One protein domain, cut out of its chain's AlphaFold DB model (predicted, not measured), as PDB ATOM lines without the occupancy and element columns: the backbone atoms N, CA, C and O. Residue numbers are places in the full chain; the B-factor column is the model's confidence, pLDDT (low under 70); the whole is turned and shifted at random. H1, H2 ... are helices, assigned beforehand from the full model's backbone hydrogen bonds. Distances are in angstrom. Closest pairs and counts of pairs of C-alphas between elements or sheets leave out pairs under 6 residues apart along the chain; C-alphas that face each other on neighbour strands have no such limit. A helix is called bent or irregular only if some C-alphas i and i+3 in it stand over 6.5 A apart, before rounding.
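AT A GLANCE: This is residues 291 to 328 and 338 to 429 of the 677 residues of an uncharacterized protein of Methylobacterium currus (UniProt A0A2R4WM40). One long helix, H3, runs through the middle of a rounded body, and shorter helices pack round it, mostly at steep angles. H2, H6 and H5 follow one another along one side of H3, H7 and H8 pack on the opposite side, and H1 and the tiny H4 lie farther out, by opposite ends of H3. The printed part has 130 residues with eight named helices, H1 to H8 in chain order, and no named strand; the class is all helix. The whole is compact, with a radius of gyration of the C-alphas of 13.8 A and spans of 38 by 32 by 32 A.

HOW THE PARTS SIT: Start at H3, residues 342 to 361, the hub, which touches five helices. Its residues 350 to 357 touch H8, residues 413 to 429, closest at the C-alphas of Ala 354 and Ile 419, 5.9 A apart; the steep tilt of 69.8 degrees is only just short of perpendicular. H5, residues 377 to 386, touches H3 at the C-alphas of Gln 377 and Ala 359, 5.7 A apart. H6, residues 388 to 401, touches H3 about perpendicular at 74 degrees, closest at the C-alphas of Ser 396 and Arg 348, 6.6 A. H2, residues 314 to 323, touches H3 at Gly 321 and Met 345, their C-alphas 6.4 A apart. H7, residues 405 to 411, only just touches H3, with 3 pairs of C-alphas within 8 A, closest at Leu 405 and Tyr 351, 6.3 A. H1, residues 295 to 304, is close to H2 but not clearly touching, closest at the C-alphas of Phe 298 and Pro 314, 6.5 A. H4, residues 368 to 371, and H5 are near each other. Every O i to N i+4 pair is within hydrogen-bond range in H2, H3, H5, H6, H7 and H8; H1 has 4 of 6, and H4 is too short for such a pair.

IN THESE COORDINATES: Find C-alpha 342 at (-46.726, 28.663, -35.106); from there H3 runs 28.5 A to C-alpha 361 at (-19.174, 29.767, -28.019). H8 measures 24.9 A and ends at C-alpha 429, (-22.509, 43.593, -33.662); H6 measures 19.9 A. H1 is irregular: C-alphas 297 and 300 are 7.6 A apart.

THE WHOLE: The C-alphas farthest apart are those of His 338 and Ala 429, 39.0 A. Residues 329 to 337 are not printed, and C-alphas 328 and 338 stand 9.0 A apart across that cut. Of the links that are printed whole, none is long. Look for low confidence at residues 291 to 298, where pLDDT is under 70; the mean of the printed part is 88.9.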
ATOM      1  N   ARG A 291     -47.491  26.279 -47.345       69.19
ATOM      2  CA  ARG A 291     -48.863  26.674 -47.040       69.19
ATOM      3  C   ARG A 291     -48.972  28.170 -47.242       69.19
ATOM      4  O   ARG A 291     -48.024  28.898 -46.980       69.19
ATOM      5  N   SER A 292     -50.146  28.623 -47.660       64.81
ATOM      6  CA  SER A 292     -50.484  30.028 -47.485       64.81
ATOM      7  C   SER A 292     -50.737  30.241 -45.994       64.81
ATOM      8  O   SER A 292     -51.704  29.716 -45.439       64.81
ATOM      9  N   LEU A 293     -49.791  30.915 -45.355       64.88
ATOM     10  CA  LEU A 293     -49.897  31.475 -44.015       64.88
ATOM     11  C   LEU A 293     -49.902  32.999 -44.173       64.88
ATOM     12  O   LEU A 293     -49.400  33.502 -45.180       64.88
ATOM     13  N   ALA A 294     -50.542  33.716 -43.253       65.12
ATOM     14  CA  ALA A 294     -50.599  35.170 -43.346       65.12
ATOM     15  C   ALA A 294     -49.237  35.762 -42.962       65.12
ATOM     16  O   ALA A 294     -48.560  35.227 -42.087       65.12
ATOM     17  N   ASP A 295     -48.852  36.892 -43.557       65.69
ATOM     18  CA  ASP A 295     -47.610  37.591 -43.189       65.69
ATOM     19  C   ASP A 295     -47.557  37.928 -41.688       65.69
ATOM     20  O   ASP A 295     -46.487  37.894 -41.078       65.69
ATOM     21  N   ASP A 296     -48.722  38.192 -41.088       66.88
ATOM     22  CA  ASP A 296     -48.896  38.429 -39.652       66.88
ATOM     23  C   ASP A 296     -48.432  37.237 -38.794       66.88
ATOM     24  O   ASP A 296     -47.913  37.442 -37.696       66.88
ATOM     25  N   ASP A 297     -48.551  35.997 -39.292       63.66
ATOM     26  CA  ASP A 297     -48.101  34.789 -38.581       63.66
ATOM     27  C   ASP A 297     -46.564  34.753 -38.427       63.66
ATOM     28  O   ASP A 297     -46.037  34.020 -37.585       63.66
ATOM     29  N   PHE A 298     -45.841  35.571 -39.206       67.75
ATOM     30  CA  PHE A 298     -44.379  35.691 -39.207       67.75
ATOM     31  C   PHE A 298     -43.866  37.043 -38.708       67.75
ATOM     32  O   PHE A 298     -42.670  37.320 -38.831       67.75
ATOM     33  N   ALA A 299     -44.719  37.879 -38.106       71.69
ATOM     34  CA  ALA A 299     -44.279  39.142 -37.509       71.69
ATOM     35  C   ALA A 299     -43.119  38.928 -36.514       71.69
ATOM     36  O   ALA A 299     -42.133  39.667 -36.542       71.69
ATOM     37  N   PHE A 300     -43.159  37.832 -35.745       74.00
ATOM     38  CA  PHE A 300     -42.100  37.486 -34.795       74.00
ATOM     39  C   PHE A 300     -40.730  37.293 -35.461       74.00
ATOM     40  O   PHE A 300     -39.721  37.631 -34.854       74.00
ATOM     41  N   LEU A 301     -40.663  36.766 -36.692       72.81
ATOM     42  CA  LEU A 301     -39.392  36.599 -37.400       72.81
ATOM     43  C   LEU A 301     -38.815  37.950 -37.812       72.81
ATOM     44  O   LEU A 301     -37.614  38.158 -37.683       72.81
ATOM     45  N   LYS A 302     -39.659  38.882 -38.270       74.62
ATOM     46  CA  LYS A 302     -39.215  40.244 -38.606       74.62
ATOM     47  C   LYS A 302     -38.652  40.959 -37.374       74.62
ATOM     48  O   LYS A 302     -37.669  41.687 -37.482       74.62
ATOM     49  N   GLU A 303     -39.238  40.719 -36.204       77.38
ATOM     50  CA  GLU A 303     -38.806  41.306 -34.930       77.38
ATOM     51  C   GLU A 303     -37.593  40.595 -34.306       77.38
ATOM     52  O   GLU A 303     -36.764  41.231 -33.648       77.38
ATOM     53  N   ARG A 304     -37.467  39.279 -34.510       78.62
ATOM     54  CA  ARG A 304     -36.466  38.415 -33.859       78.62
ATOM     55  C   ARG A 304     -35.417  37.857 -34.812       78.62
ATOM     56  O   ARG A 304     -34.711  36.934 -34.426       78.62
ATOM     57  N   MET A 305     -35.276  38.417 -36.010       86.75
ATOM     58  CA  MET A 305     -34.253  38.008 -36.973       86.75
ATOM     59  C   MET A 305     -32.851  38.053 -36.338       86.75
ATOM     60  O   MET A 305     -32.553  38.942 -35.531       86.75
ATOM     61  N   ASP A 306     -32.007  37.078 -36.674       92.81
ATOM     62  CA  ASP A 306     -30.601  37.042 -36.256       92.81
ATOM     63  C   ASP A 306     -29.733  37.902 -37.200       92.81
ATOM     64  O   ASP A 306     -30.239  38.559 -38.117       92.81
ATOM     65  N   ALA A 307     -28.419  37.928 -36.975       93.06
ATOM     66  CA  ALA A 307     -27.461  38.539 -37.884       93.06
ATOM     67  C   ALA A 307     -27.586  37.944 -39.305       93.06
ATOM     68  O   ALA A 307     -27.915  36.763 -39.438       93.06
ATOM     69  N   PRO A 308     -27.296  38.714 -40.376       91.88
ATOM     70  CA  PRO A 308     -27.566  38.303 -41.758       91.88
ATOM     71  C   PRO A 308     -27.016  36.927 -42.163       91.88
ATOM     72  O   PRO A 308     -27.666  36.234 -42.935       91.88
ATOM     73  N   GLY A 309     -25.869  36.506 -41.617       93.12
ATOM     74  CA  GLY A 309     -25.282  35.186 -41.897       93.12
ATOM     75  C   GLY A 309     -26.044  33.994 -41.298       93.12
ATOM     76  O   GLY A 309     -25.876  32.875 -41.766       93.12
ATOM     77  N   TYR A 310     -26.903  34.224 -40.301       95.69
ATOM     78  CA  TYR A 310     -27.687  33.191 -39.600       95.69
ATOM     79  C   TYR A 310     -29.202  33.394 -39.738       95.69
ATOM     80  O   TYR A 310     -29.996  32.640 -39.166       95.69
ATOM     81  N   ALA A 311     -29.614  34.446 -40.446       93.50
ATOM     82  CA  ALA A 311     -31.009  34.794 -40.633       93.50
ATOM     83  C   ALA A 311     -31.694  33.772 -41.548       93.50
ATOM     84  O   ALA A 311     -31.218  33.477 -42.642       93.50
ATOM     85  N   ILE A 312     -32.840  33.263 -41.100       94.19
ATOM     86  CA  ILE A 312     -33.676  32.355 -41.886       94.19
ATOM     87  C   ILE A 312     -34.842  33.115 -42.503       94.19
ATOM     88  O   ILE A 312     -35.387  34.051 -41.908       94.19
ATOM     89  N   ARG A 313     -35.260  32.687 -43.689       90.12
ATOM     90  CA  ARG A 313     -36.402  33.277 -44.379       90.12
ATOM     91  C   ARG A 313     -37.733  32.747 -43.824       90.12
ATOM     92  O   ARG A 313     -37.825  31.561 -43.486       90.12
ATOM     93  N   PRO A 314     -38.800  33.568 -43.771       86.25
ATOM     94  CA  PRO A 314     -40.129  33.111 -43.358       86.25
ATOM     95  C   PRO A 314     -40.637  31.913 -44.165       86.25
ATOM     96  O   PRO A 314     -41.221  30.988 -43.601       86.25
ATOM     97  N   GLU A 315     -40.353  31.869 -45.468       85.81
ATOM     98  CA  GLU A 315     -40.764  30.778 -46.353       85.81
ATOM     99  C   GLU A 315     -40.183  29.429 -45.907       85.81
ATOM    100  O   GLU A 315     -40.837  28.390 -46.042       85.81
ATOM    101  N   THR A 316     -38.981  29.435 -45.326       90.31
ATOM    102  CA  THR A 316     -38.326  28.239 -44.787       90.31
ATOM    103  C   THR A 316     -39.086  27.697 -43.578       90.31
ATOM    104  O   THR A 316     -39.360  26.496 -43.513       90.31
ATOM    105  N   LEU A 317     -39.537  28.570 -42.668       87.69
ATOM    106  CA  LEU A 317     -40.401  28.165 -41.553       87.69
ATOM    107  C   LEU A 317     -41.776  27.687 -42.023       87.69
ATOM    108  O   LEU A 317     -42.256  26.669 -41.531       87.69
ATOM    109  N   VAL A 318     -42.399  28.350 -43.004       84.44
ATOM    110  CA  VAL A 318     -43.675  27.897 -43.602       84.44
ATOM    111  C   VAL A 318     -43.555  26.460 -44.122       84.44
ATOM    112  O   VAL A 318     -44.450  25.623 -43.927       84.44
ATOM    113  N   ARG A 319     -42.454  26.175 -44.827       87.94
ATOM    114  CA  ARG A 319     -42.153  24.840 -45.351       87.94
ATOM    115  C   ARG A 319     -41.939  23.859 -44.209       87.94
ATOM    116  O   ARG A 319     -42.522  22.775 -44.248       87.94
ATOM    117  N   LEU A 320     -41.211  24.250 -43.161       88.50
ATOM    118  CA  LEU A 320     -40.990  23.398 -41.990       88.50
ATOM    119  C   LEU A 320     -42.325  23.035 -41.337       88.50
ATOM    120  O   LEU A 320     -42.610  21.857 -41.117       88.50
ATOM    121  N   GLY A 321     -43.193  24.038 -41.172       85.44
ATOM    122  CA  GLY A 321     -44.549  23.905 -40.651       85.44
ATOM    123  C   GLY A 321     -45.429  22.920 -41.434       85.44
ATOM    124  O   GLY A 321     -46.417  22.369 -40.939       85.44
ATOM    125  N   SER A 322     -45.073  22.694 -42.699       82.31
ATOM    126  CA  SER A 322     -45.767  21.790 -43.607       82.31
ATOM    127  C   SER A 322     -45.171  20.387 -43.650       82.31
ATOM    128  O   SER A 322     -45.933  19.452 -43.917       82.31
ATOM    129  N   ALA A 323     -43.863  20.257 -43.414       85.00
ATOM    130  CA  ALA A 323     -43.128  18.997 -43.442       85.00
ATOM    131  C   ALA A 323     -43.251  18.199 -42.148       85.00
ATOM    132  O   ALA A 323     -43.440  16.986 -42.216       85.00
ATOM    133  N   LEU A 324     -43.169  18.859 -40.994       87.06
ATOM    134  CA  LEU A 324     -43.235  18.177 -39.706       87.06
ATOM    135  C   LEU A 324     -44.668  18.175 -39.146       87.06
ATOM    136  O   LEU A 324     -45.409  19.158 -39.297       87.06
ATOM    137  N   PRO A 325     -45.085  17.070 -38.503       83.75
ATOM    138  CA  PRO A 325     -46.347  17.017 -37.782       83.75
ATOM    139  C   PRO A 325     -46.277  17.850 -36.492       83.75
ATOM    140  O   PRO A 325     -45.221  17.959 -35.872       83.75
ATOM    141  N   SER A 326     -47.416  18.398 -36.066       83.25
ATOM    142  CA  SER A 326     -47.549  18.952 -34.714       83.25
ATOM    143  C   SER A 326     -47.491  17.835 -33.681       83.25
ATOM    144  O   SER A 326     -48.136  16.797 -33.840       83.25
ATOM    145  N   THR A 327     -46.740  18.090 -32.618       81.19
ATOM    146  CA  THR A 327     -46.661  17.266 -31.409       81.19
ATOM    147  C   THR A 327     -47.746  17.636 -30.398       81.19
ATOM    148  O   THR A 327     -48.171  16.792 -29.613       81.19
ATOM    149  N   SER A 328     -48.243  18.874 -30.456       76.06
ATOM    150  CA  SER A 328     -49.244  19.401 -29.524       76.06
ATOM    151  C   SER A 328     -50.689  19.062 -29.898       76.06
ATOM    152  O   SER A 328     -51.558  19.032 -29.028       76.06
ATOM    153  N   HIS A 338     -51.782  16.871 -37.916       74.62
ATOM    154  CA  HIS A 338     -51.884  18.317 -38.066       74.62
ATOM    155  C   HIS A 338     -50.512  18.897 -38.449       74.62
ATOM    156  O   HIS A 338     -49.497  18.333 -38.048       74.62
ATOM    157  N   PRO A 339     -50.455  19.984 -39.246       76.62
ATOM    158  CA  PRO A 339     -49.223  20.778 -39.317       76.62
ATOM    159  C   PRO A 339     -48.746  21.189 -37.939       76.62
ATOM    160  O   PRO A 339     -49.600  21.448 -37.092       76.62
ATOM    161  N   LEU A 340     -47.439  21.392 -37.817       79.75
ATOM    162  CA  LEU A 340     -46.847  22.243 -36.787       79.75
ATOM    163  C   LEU A 340     -47.628  23.553 -36.612       79.75
ATOM    164  O   LEU A 340     -47.994  24.231 -37.579       79.75
ATOM    165  N   LEU A 341     -47.842  23.909 -35.353       79.69
ATOM    166  CA  LEU A 341     -48.363  25.205 -34.947       79.69
ATOM    167  C   LEU A 341     -47.283  26.285 -35.045       79.69
ATOM    168  O   LEU A 341     -46.088  25.991 -35.004       79.69
ATOM    169  N   SER A 342     -47.689  27.556 -35.098       73.00
ATOM    170  CA  SER A 342     -46.726  28.663 -35.106       73.00
ATOM    171  C   SER A 342     -45.865  28.710 -33.838       73.00
ATOM    172  O   SER A 342     -44.688  29.039 -33.938       73.00
ATOM    173  N   SER A 343     -46.375  28.279 -32.679       73.81
ATOM    174  CA  SER A 343     -45.589  28.175 -31.439       73.81
ATOM    175  C   SER A 343     -44.539  27.062 -31.494       73.81
ATOM    176  O   SER A 343     -43.420  27.211 -30.996       73.81
ATOM    177  N   GLU A 344     -44.837  25.961 -32.180       84.38
ATOM    178  CA  GLU A 344     -43.857  24.903 -32.417       84.38
ATOM    179  C   GLU A 344     -42.817  25.334 -33.469       84.38
ATOM    180  O   GLU A 344     -41.636  25.028 -33.318       84.38
ATOM    181  N   MET A 345     -43.203  26.115 -34.489       87.00
ATOM    182  CA  MET A 345     -42.250  26.734 -35.426       87.00
ATOM    183  C   MET A 345     -41.306  27.716 -34.714       87.00
ATOM    184  O   MET A 345     -40.103  27.700 -34.963       87.00
ATOM    185  N   GLN A 346     -41.824  28.526 -33.786       85.88
ATOM    186  CA  GLN A 346     -41.005  29.392 -32.930       85.88
ATOM    187  C   GLN A 346     -40.050  28.583 -32.049       85.88
ATOM    188  O   GLN A 346     -38.891  28.960 -31.898       85.88
ATOM    189  N   SER A 347     -40.504  27.451 -31.507       89.31
ATOM    190  CA  SER A 347     -39.649  26.553 -30.724       89.31
ATOM    191  C   SER A 347     -38.507  25.989 -31.572       89.31
ATOM    192  O   SER A 347     -37.363  25.999 -31.132       89.31
ATOM    193  N   ARG A 348     -38.773  25.598 -32.826       92.62
ATOM    194  CA  ARG A 348     -37.726  25.170 -33.771       92.62
ATOM    195  C   ARG A 348     -36.736  26.290 -34.085       92.62
ATOM    196  O   ARG A 348     -35.535  26.041 -34.129       92.62
ATOM    197  N   TYR A 349     -37.217  27.523 -34.239       93.56
ATOM    198  CA  TYR A 349     -36.332  28.677 -34.389       93.56
ATOM    199  C   TYR A 349     -35.477  28.919 -33.137       93.56
ATOM    200  O   TYR A 349     -34.293  29.212 -33.247       93.56
ATOM    201  N   LEU A 350     -36.029  28.724 -31.940       93.12
ATOM    202  CA  LEU A 350     -35.255  28.799 -30.704       93.12
ATOM    203  C   LEU A 350     -34.170  27.712 -30.633       93.12
ATOM    204  O   LEU A 350     -33.064  28.002 -30.190       93.12
ATOM    205  N   TYR A 351     -34.454  26.489 -31.094       96.00
ATOM    206  CA  TYR A 351     -33.455  25.411 -31.151       96.00
ATOM    207  C   TYR A 351     -32.323  25.760 -32.113       96.00
ATOM    208  O   TYR A 351     -31.161  25.543 -31.796       96.00
ATOM    209  N   TRP A 352     -32.655  26.373 -33.249       96.94
ATOM    210  CA  TRP A 352     -31.663  26.914 -34.173       96.94
ATOM    211  C   TRP A 352     -30.765  27.954 -33.511       96.94
ATOM    212  O   TRP A 352     -29.547  27.833 -33.569       96.94
ATOM    213  N   LEU A 353     -31.349  28.939 -32.822       96.62
ATOM    214  CA  LEU A 353     -30.572  29.955 -32.109       96.62
ATOM    215  C   LEU A 353     -29.666  29.339 -31.036       96.62
ATOM    216  O   LEU A 353     -28.547  29.814 -30.863       96.62
ATOM    217  N   ALA A 354     -30.134  28.289 -30.354       97.00
ATOM    218  CA  ALA A 354     -29.344  27.530 -29.390       97.00
ATOM    219  C   ALA A 354     -28.160  26.820 -30.060       97.00
ATOM    220  O   ALA A 354     -27.041  26.920 -29.572       97.00
ATOM    221  N   GLY A 355     -28.390  26.159 -31.199       97.19
ATOM    222  CA  GLY A 355     -27.338  25.500 -31.975       97.19
ATOM    223  C   GLY A 355     -26.285  26.479 -32.503       97.19
ATOM    224  O   GLY A 355     -25.099  26.172 -32.463       97.19
ATOM    225  N   ILE A 356     -26.697  27.674 -32.944       97.94
ATOM    226  CA  ILE A 356     -25.773  28.744 -33.356       97.94
ATOM    227  C   ILE A 356     -24.961  29.266 -32.172       97.94
ATOM    228  O   ILE A 356     -23.759  29.472 -32.299       97.94
ATOM    229  N   ASP A 357     -25.607  29.501 -31.030       97.00
ATOM    230  CA  ASP A 357     -24.929  29.996 -29.832       97.00
ATOM    231  C   ASP A 357     -23.884  28.999 -29.324       97.00
ATOM    232  O   ASP A 357     -22.725  29.354 -29.125       97.00
ATOM    233  N   GLU A 358     -24.266  27.727 -29.234       96.25
ATOM    234  CA  GLU A 358     -23.371  26.616 -28.917       96.25
ATOM    235  C   GLU A 358     -22.205  26.517 -29.916       96.25
ATOM    236  O   GLU A 358     -21.056  26.347 -29.517       96.25
ATOM    237  N   ALA A 359     -22.467  26.670 -31.218       97.19
ATOM    238  CA  ALA A 359     -21.426  26.601 -32.239       97.19
ATOM    239  C   ALA A 359     -20.427  27.762 -32.186       97.19
ATOM    240  O   ALA A 359     -19.248  27.563 -32.467       97.19
ATOM    241  N   LEU A 360     -20.881  28.964 -31.826       97.06
ATOM    242  CA  LEU A 360     -20.026  30.149 -31.748       97.06
ATOM    243  C   LEU A 360     -19.241  30.240 -30.438       97.06
ATOM    244  O   LEU A 360     -18.138  30.780 -30.426       97.06
ATOM    245  N   THR A 361     -19.814  29.751 -29.342       96.62
ATOM    246  CA  THR A 361     -19.174  29.767 -28.019       96.62
ATOM    247  C   THR A 361     -18.302  28.539 -27.781       96.62
ATOM    248  O   THR A 361     -17.348  28.609 -27.010       96.62
ATOM    249  N   GLY A 362     -18.615  27.417 -28.436       95.88
ATOM    250  CA  GLY A 362     -18.033  26.110 -28.138       95.88
ATOM    251  C   GLY A 362     -18.560  25.493 -26.836       95.88
ATOM    252  O   GLY A 362     -18.043  24.465 -26.404       95.88
ATOM    253  N   GLU A 363     -19.565  26.098 -26.194       96.06
ATOM    254  CA  GLU A 363     -20.142  25.606 -24.942       96.06
ATOM    255  C   GLU A 363     -21.292  24.632 -25.217       96.06
ATOM    256  O   GLU A 363     -22.408  25.038 -25.542       96.06
ATOM    257  N   ALA A 364     -21.033  23.334 -25.045       95.88
ATOM    258  CA  ALA A 364     -22.027  22.286 -25.260       95.88
ATOM    259  C   ALA A 364     -23.259  22.442 -24.342       95.88
ATOM    260  O   ALA A 364     -23.162  22.380 -23.113       95.88
ATOM    261  N   ILE A 365     -24.449  22.558 -24.938       95.50
ATOM    262  CA  ILE A 365     -25.735  22.561 -24.220       95.50
ATOM    263  C   ILE A 365     -26.145  21.126 -23.866       95.50
ATOM    264  O   ILE A 365     -26.732  20.872 -22.804       95.50
ATOM    265  N   THR A 366     -25.830  20.187 -24.760       96.12
ATOM    266  CA  THR A 366     -26.125  18.756 -24.651       96.12
ATOM    267  C   THR A 366     -24.926  17.917 -25.115       96.12
ATOM    268  O   THR A 366     -24.091  18.406 -25.877       96.12
ATOM    269  N   PRO A 367     -24.848  16.624 -24.740       95.31
ATOM    270  CA  PRO A 367     -23.790  15.732 -25.225       95.31
ATOM    271  C   PRO A 367     -23.758  15.564 -26.752       95.31
ATOM    272  O   PRO A 367     -22.718  15.230 -27.313       95.31
ATOM    273  N   ALA A 368     -24.883  15.804 -27.438       93.44
ATOM    274  CA  ALA A 368     -24.966  15.666 -28.888       93.44
ATOM    275  C   ALA A 368     -24.156  16.732 -29.644       93.44
ATOM    276  O   ALA A 368     -23.914  16.547 -30.835       93.44
ATOM    277  N   PHE A 369     -23.696  17.801 -28.983       95.12
ATOM    278  CA  PHE A 369     -22.754  18.769 -29.555       95.12
ATOM    279  C   PHE A 369     -21.562  18.085 -30.242       95.12
ATOM    280  O   PHE A 369     -21.224  18.406 -31.381       95.12
ATOM    281  N   GLU A 370     -20.989  17.076 -29.582       92.56
ATOM    282  CA  GLU A 370     -19.785  16.382 -30.042       92.56
ATOM    283  C   GLU A 370     -20.052  15.448 -31.225       92.56
ATOM    284  O   GLU A 370     -19.229  15.333 -32.136       92.56
ATOM    285  N   THR A 371     -21.227  14.813 -31.261       92.62
ATOM    286  CA  THR A 371     -21.507  13.696 -32.178       92.62
ATOM    287  C   THR A 371     -22.473  14.034 -33.307       92.62
ATOM    288  O   THR A 371     -22.433  13.390 -34.352       92.62
ATOM    289  N   ALA A 372     -23.371  15.004 -33.125       92.56
ATOM    290  CA  ALA A 372     -24.414  15.285 -34.103       92.56
ATOM    291  C   ALA A 372     -23.858  16.043 -35.326       92.56
ATOM    292  O   ALA A 372     -23.028  16.950 -35.179       92.56
ATOM    293  N   PRO A 373     -24.332  15.722 -36.545       91.62
ATOM    294  CA  PRO A 373     -23.751  16.231 -37.790       91.62
ATOM    295  C   PRO A 373     -23.965  17.733 -38.001       91.62
ATOM    296  O   PRO A 373     -23.203  18.353 -38.725       91.62
ATOM    297  N   LEU A 374     -24.979  18.323 -37.365       94.56
ATOM    298  CA  LEU A 374     -25.373  19.725 -37.543       94.56
ATOM    299  C   LEU A 374     -25.292  20.489 -36.219       94.56
ATOM    300  O   LEU A 374     -26.207  21.211 -35.839       94.56
ATOM    301  N   ARG A 375     -24.196  20.292 -35.485       95.88
ATOM    302  CA  ARG A 375     -23.893  20.973 -34.219       95.88
ATOM    303  C   ARG A 375     -22.439  21.438 -34.216       95.88
ATOM    304  O   ARG A 375     -21.624  20.922 -34.984       95.88
ATOM    305  N   GLY A 376     -22.127  22.416 -33.371       95.81
ATOM    306  CA  GLY A 376     -20.774  22.964 -33.271       95.81
ATOM    307  C   GLY A 376     -20.244  23.510 -34.595       95.81
ATOM    308  O   GLY A 376     -20.995  24.053 -35.404       95.81
ATOM    309  N   GLN A 377     -18.950  23.310 -34.846       96.69
ATOM    310  CA  GLN A 377     -18.299  23.771 -36.076       96.69
ATOM    311  C   GLN A 377     -18.964  23.211 -37.343       96.69
ATOM    312  O   GLN A 377     -19.134  23.941 -38.314       96.69
ATOM    313  N   ARG A 378     -19.453  21.962 -37.308       96.94
ATOM    314  CA  ARG A 378     -20.126  21.334 -38.458       96.94
ATOM    315  C   ARG A 378     -21.393  22.085 -38.877       96.94
ATOM    316  O   ARG A 378     -21.729  22.117 -40.058       96.94
ATOM    317  N   LEU A 379     -22.086  22.717 -37.925       97.75
ATOM    318  CA  LEU A 379     -23.226  23.583 -38.227       97.75
ATOM    319  C   LEU A 379     -22.787  24.848 -38.971       97.75
ATOM    320  O   LEU A 379     -23.433  25.238 -39.941       97.75
ATOM    321  N   LEU A 380     -21.693  25.478 -38.540       97.56
ATOM    322  CA  LEU A 380     -21.146  26.670 -39.197       97.56
ATOM    323  C   LEU A 380     -20.638  26.345 -40.604       97.56
ATOM    324  O   LEU A 380     -20.903  27.108 -41.531       97.56
ATOM    325  N   ASP A 381     -19.995  25.189 -40.777       97.19
ATOM    326  CA  ASP A 381     -19.527  24.710 -42.078       97.19
ATOM    327  C   ASP A 381     -20.709  24.491 -43.037       97.19
ATOM    328  O   ASP A 381     -20.683  24.963 -44.174       97.19
ATOM    329  N   ALA A 382     -21.799  23.874 -42.560       96.62
ATOM    330  CA  ALA A 382     -23.024  23.705 -43.343       96.62
ATOM    331  C   ALA A 382     -23.667  25.051 -43.729       96.62
ATOM    332  O   ALA A 382     -24.169  25.206 -44.842       96.62
ATOM    333  N   ILE A 383     -23.636  26.052 -42.841       97.50
ATOM    334  CA  ILE A 383     -24.137  27.404 -43.143       97.50
ATOM    335  C   ILE A 383     -23.274  28.085 -44.202       97.50
ATOM    336  O   ILE A 383     -23.818  28.714 -45.108       97.50
ATOM    337  N   ALA A 384     -21.950  27.957 -44.106       96.12
ATOM    338  CA  ALA A 384     -21.027  28.527 -45.080       96.12
ATOM    339  C   ALA A 384     -21.175  27.870 -46.461       96.12
ATOM    340  O   ALA A 384     -21.115  28.563 -47.476       96.12
ATOM    341  N   GLN A 385     -21.397  26.554 -46.498       94.69
ATOM    342  CA  GLN A 385     -21.527  25.785 -47.732       94.69
ATOM    343  C   GLN A 385     -22.896  25.964 -48.407       94.69
ATOM    344  O   GLN A 385     -22.963  26.245 -49.603       94.69
ATOM    345  N   ASP A 386     -23.987  25.798 -47.656       91.50
ATOM    346  CA  ASP A 386     -25.341  25.669 -48.215       91.50
ATOM    347  C   ASP A 386     -26.252  26.871 -47.916       91.50
ATOM    348  O   ASP A 386     -27.346  26.994 -48.483       91.50
ATOM    349  N   GLY A 387     -25.818  27.768 -47.030       95.50
ATOM    350  CA  GLY A 387     -26.599  28.895 -46.534       95.50
ATOM    351  C   GLY A 387     -27.499  28.544 -45.344       95.50
ATOM    352  O   GLY A 387     -27.879  27.392 -45.111       95.50
ATOM    353  N   ALA A 388     -27.895  29.580 -44.596       96.12
ATOM    354  CA  ALA A 388     -28.636  29.441 -43.341       96.12
ATOM    355  C   ALA A 388     -29.967  28.682 -43.480       96.12
ATOM    356  O   ALA A 388     -30.293  27.875 -42.617       96.12
ATOM    357  N   ASP A 389     -30.729  28.877 -44.563       94.81
ATOM    358  CA  ASP A 389     -32.021  28.196 -44.743       94.81
ATOM    359  C   ASP A 389     -31.885  26.676 -44.912       94.81
ATOM    360  O   ASP A 389     -32.672  25.918 -44.338       94.81
ATOM    361  N   LYS A 390     -30.912  26.221 -45.714       92.56
ATOM    362  CA  LYS A 390     -30.681  24.790 -45.963       92.56
ATOM    363  C   LYS A 390     -30.094  24.119 -44.723       92.56
ATOM    364  O   LYS A 390     -30.570  23.053 -44.336       92.56
ATOM    365  N   ALA A 391     -29.152  24.782 -44.050       95.88
ATOM    366  CA  ALA A 391     -28.603  24.312 -42.784       95.88
ATOM    367  C   ALA A 391     -29.682  24.236 -41.689       95.88
ATOM    368  O   ALA A 391     -29.821  23.205 -41.037       95.88
ATOM    369  N   PHE A 392     -30.515  25.274 -41.540       96.25
ATOM    370  CA  PHE A 392     -31.648  25.291 -40.608       96.25
ATOM    371  C   PHE A 392     -32.643  24.162 -40.880       96.25
ATOM    372  O   PHE A 392     -33.153  23.531 -39.949       96.25
ATOM    373  N   TRP A 393     -32.936  23.910 -42.157       94.94
ATOM    374  CA  TRP A 393     -33.819  22.831 -42.573       94.94
ATOM    375  C   TRP A 393     -33.287  21.466 -42.140       94.94
ATOM    376  O   TRP A 393     -33.986  20.728 -41.444       94.94
ATOM    377  N   ALA A 394     -32.043  21.157 -42.509       93.31
ATOM    378  CA  ALA A 394     -31.398  19.900 -42.163       93.31
ATOM    379  C   ALA A 394     -31.279  19.743 -40.635       93.31
ATOM    380  O   ALA A 394     -31.611  18.689 -40.093       93.31
ATOM    381  N   PHE A 395     -30.918  20.824 -39.933       95.75
ATOM    382  CA  PHE A 395     -30.831  20.874 -38.474       95.75
ATOM    383  C   PHE A 395     -32.179  20.542 -37.830       95.75
ATOM    384  O   PHE A 395     -32.267  19.697 -36.943       95.75
ATOM    385  N   SER A 396     -33.255  21.161 -38.320       94.94
ATOM    386  CA  SER A 396     -34.602  20.956 -37.787       94.94
ATOM    387  C   SER A 396     -35.114  19.532 -38.011       94.94
ATOM    388  O   SER A 396     -35.880  19.043 -37.183       94.94
ATOM    389  N   MET A 397     -34.719  18.876 -39.108       92.25
ATOM    390  CA  MET A 397     -35.050  17.468 -39.359       92.25
ATOM    391  C   MET A 397     -34.264  16.535 -38.437       92.25
ATOM    392  O   MET A 397     -34.871  15.639 -37.854       92.25
ATOM    393  N   ALA A 398     -32.967  16.790 -38.236       92.25
ATOM    394  CA  ALA A 398     -32.136  16.020 -37.309       92.25
ATOM    395  C   ALA A 398     -32.653  16.119 -35.861       92.25
ATOM    396  O   ALA A 398     -32.886  15.096 -35.223       92.25
ATOM    397  N   GLU A 399     -32.955  17.331 -35.381       93.56
ATOM    398  CA  GLU A 399     -33.563  17.569 -34.059       93.56
ATOM    399  C   GLU A 399     -34.990  16.997 -33.958       93.56
ATOM    400  O   GLU A 399     -35.532  16.813 -32.873       93.56
ATOM    401  N   ALA A 400     -35.682  16.773 -35.077       90.69
ATOM    402  CA  ALA A 400     -36.979  16.106 -35.053       90.69
ATOM    403  C   ALA A 400     -36.829  14.586 -34.903       90.69
ATOM    404  O   ALA A 400     -37.620  13.988 -34.175       90.69
ATOM    405  N   GLU A 401     -35.843  13.977 -35.569       88.12
ATOM    406  CA  GLU A 401     -35.558  12.538 -35.474       88.12
ATOM    407  C   GLU A 401     -34.948  12.132 -34.133       88.12
ATOM    408  O   GLU A 401     -35.366  11.130 -33.552       88.12
ATOM    409  N   ALA A 402     -33.985  12.908 -33.643       90.62
ATOM    410  CA  ALA A 402     -33.259  12.648 -32.409       90.62
ATOM    411  C   ALA A 402     -33.290  13.905 -31.522       90.62
ATOM    412  O   ALA A 402     -32.302  14.631 -31.467       90.62
ATOM    413  N   PRO A 403     -34.430  14.200 -30.865       91.94
ATOM    414  CA  PRO A 403     -34.588  15.423 -30.088       91.94
ATOM    415  C   PRO A 403     -33.682  15.424 -28.857       91.94
ATOM    416  O   PRO A 403     -33.781  14.535 -28.008       91.94
ATOM    417  N   ASP A 404     -32.857  16.456 -28.718       94.25
ATOM    418  CA  ASP A 404     -31.965  16.624 -27.570       94.25
ATOM    419  C   ASP A 404     -31.964  18.064 -27.033       94.25
ATOM    420  O   ASP A 404     -32.006  18.268 -25.813       94.25
ATOM    421  N   LEU A 405     -32.030  19.072 -27.909       94.44
ATOM    422  CA  LEU A 405     -32.170  20.472 -27.500       94.44
ATOM    423  C   LEU A 405     -33.561  20.766 -26.945       94.44
ATOM    424  O   LEU A 405     -33.691  21.532 -25.986       94.44
ATOM    425  N   ALA A 406     -34.604  20.167 -27.525       90.19
ATOM    426  CA  ALA A 406     -35.976  20.409 -27.095       90.19
ATOM    427  C   ALA A 406     -36.201  20.100 -25.594       90.19
ATOM    428  O   ALA A 406     -36.675  21.004 -24.891       90.19
ATOM    429  N   PRO A 407     -35.820  18.916 -25.064       90.06
ATOM    430  CA  PRO A 407     -35.861  18.644 -23.625       90.06
ATOM    431  C   PRO A 407     -34.957  19.579 -22.811       90.06
ATOM    432  O   PRO A 407     -35.408  20.188 -21.841       90.06
ATOM    433  N   ALA A 408     -33.704  19.780 -23.238       91.12
ATOM    434  CA  ALA A 408     -32.733  20.579 -22.487       91.12
ATOM    435  C   ALA A 408     -33.187  22.036 -22.281       91.12
ATOM    436  O   ALA A 408     -33.010  22.610 -21.203       91.12
ATOM    437  N   LEU A 409     -33.803  22.635 -23.303       90.25
ATOM    438  CA  LEU A 409     -34.318  24.002 -23.253       90.25
ATOM    439  C   LEU A 409     -35.666  24.113 -22.543       90.25
ATOM    440  O   LEU A 409     -36.036  25.219 -22.143       90.25
ATOM    441  N   TYR A 410     -36.422  23.022 -22.424       85.31
ATOM    442  CA  TYR A 410     -37.629  22.984 -21.602       85.31
ATOM    443  C   TYR A 410     -37.266  23.024 -20.112       85.31
ATOM    444  O   TYR A 410     -37.794  23.859 -19.378       85.31
ATOM    445  N   ASP A 411     -36.289  22.216 -19.698       83.38
ATOM    446  CA  ASP A 411     -35.881  22.096 -18.293       83.38
ATOM    447  C   ASP A 411     -35.082  23.308 -17.782       83.38
ATOM    448  O   ASP A 411     -35.035  23.583 -16.580       83.38
ATOM    449  N   LYS A 412     -34.447  24.065 -18.686       87.31
ATOM    450  CA  LYS A 412     -33.531  25.165 -18.346       87.31
ATOM    451  C   LYS A 412     -34.005  26.506 -18.927       87.31
ATOM    452  O   LYS A 412     -33.388  27.033 -19.856       87.31
ATOM    453  N   PRO A 413     -35.037  27.155 -18.356       81.75
ATOM    454  CA  PRO A 413     -35.582  28.409 -18.891       81.75
ATOM    455  C   PRO A 413     -34.564  29.561 -18.919       81.75
ATOM    456  O   PRO A 413     -34.645  30.433 -19.781       81.75
ATOM    457  N   ARG A 414     -33.567  29.554 -18.021       83.88
ATOM    458  CA  ARG A 414     -32.472  30.539 -18.028       83.88
ATOM    459  C   ARG A 414     -31.624  30.471 -19.299       83.88
ATOM    460  O   ARG A 414     -31.196  31.518 -19.772       83.88
ATOM    461  N   LEU A 415     -31.438  29.281 -19.880       88.62
ATOM    462  CA  LEU A 415     -30.714  29.139 -21.145       88.62
ATOM    463  C   LEU A 415     -31.447  29.847 -22.282       88.62
ATOM    464  O   LEU A 415     -30.816  30.532 -23.075       88.62
ATOM    465  N   ARG A 416     -32.784  29.780 -22.323       87.62
ATOM    466  CA  ARG A 416     -33.577  30.482 -23.348       87.62
ATOM    467  C   ARG A 416     -33.336  31.994 -23.331       87.62
ATOM    468  O   ARG A 416     -33.232  32.613 -24.385       87.62
ATOM    469  N   LEU A 417     -33.233  32.579 -22.134       84.88
ATOM    470  CA  LEU A 417     -32.932  34.003 -21.966       84.88
ATOM    471  C   LEU A 417     -31.506  34.338 -22.415       84.88
ATOM    472  O   LEU A 417     -31.309  35.358 -23.074       84.88
ATOM    473  N   ALA A 418     -30.535  33.483 -22.083       90.00
ATOM    474  CA  ALA A 418     -29.147  33.646 -22.508       90.00
ATOM    475  C   ALA A 418     -29.015  33.593 -24.039       90.00
ATOM    476  O   ALA A 418     -28.438  34.504 -24.625       90.00
ATOM    477  N   ILE A 419     -29.658  32.618 -24.689       93.00
ATOM    478  CA  ILE A 419     -29.676  32.462 -26.153       93.00
ATOM    479  C   ILE A 419     -30.263  33.704 -26.838       93.00
ATOM    480  O   ILE A 419     -29.722  34.203 -27.825       93.00
ATOM    481  N   GLU A 420     -31.354  34.258 -26.305       89.81
ATOM    482  CA  GLU A 420     -31.931  35.497 -26.836       89.81
ATOM    483  C   GLU A 420     -31.038  36.720 -26.626       89.81
ATOM    484  O   GLU A 420     -30.959  37.585 -27.502       89.81
ATOM    485  N   ALA A 421     -30.361  36.810 -25.481       89.94
ATOM    486  CA  ALA A 421     -29.386  37.865 -25.236       89.94
ATOM    487  C   ALA A 421     -28.207  37.762 -26.217       89.94
ATOM    488  O   ALA A 421     -27.818  38.774 -26.804       89.94
ATOM    489  N   ALA A 422     -27.705  36.550 -26.466       94.19
ATOM    490  CA  ALA A 422     -26.639  36.294 -27.424       94.19
ATOM    491  C   ALA A 422     -27.052  36.657 -28.857       94.19
ATOM    492  O   ALA A 422     -26.324  37.368 -29.551       94.19
ATOM    493  N   ARG A 423     -28.267  36.286 -29.280       95.00
ATOM    494  CA  ARG A 423     -28.836  36.722 -30.566       95.00
ATOM    495  C   ARG A 423     -28.873  38.248 -30.684       95.00
ATOM    496  O   ARG A 423     -28.417  38.798 -31.685       95.00
ATOM    497  N   LYS A 424     -29.397  38.954 -29.674       92.75
ATOM    498  CA  LYS A 424     -29.427  40.431 -29.673       92.75
ATOM    499  C   LYS A 424     -28.017  41.012 -29.810       92.75
ATOM    500  O   LYS A 424     -27.817  41.912 -30.623       92.75
ATOM    501  N   ALA A 425     -27.041  40.453 -29.094       93.88
ATOM    502  CA  ALA A 425     -25.645  40.867 -29.193       93.88
ATOM    503  C   ALA A 425     -25.072  40.667 -30.609       93.88
ATOM    504  O   ALA A 425     -24.424  41.577 -31.128       93.88
ATOM    505  N   ARG A 426     -25.364  39.535 -31.270       95.69
ATOM    506  CA  ARG A 426     -24.963  39.281 -32.669       95.69
ATOM    507  C   ARG A 426     -25.565  40.295 -33.638       95.69
ATOM    508  O   ARG A 426     -24.857  40.836 -34.484       95.69
ATOM    509  N   VAL A 427     -26.856  40.590 -33.499       93.94
ATOM    510  CA  VAL A 427     -27.542  41.589 -34.335       93.94
ATOM    511  C   VAL A 427     -26.933  42.978 -34.143       93.94
ATOM    512  O   VAL A 427     -26.695  43.691 -35.119       93.94
ATOM    513  N   ASP A 428     -26.654  43.370 -32.901       93.00
ATOM    514  CA  ASP A 428     -26.046  44.665 -32.602       93.00
ATOM    515  C   ASP A 428     -24.607  44.763 -33.121       93.00
ATOM    516  O   ASP A 428     -24.218  45.819 -33.628       93.00
ATOM    517  N   ALA A 429     -23.832  43.677 -33.048       93.88
ATOM    518  CA  ALA A 429     -22.509  43.593 -33.662       93.88
ATOM    519  C   ALA A 429     -22.595  43.775 -35.186       93.88
ATOM    520  O   ALA A 429     -22.011  44.718 -35.718       93.88
TER     521      ALA A 429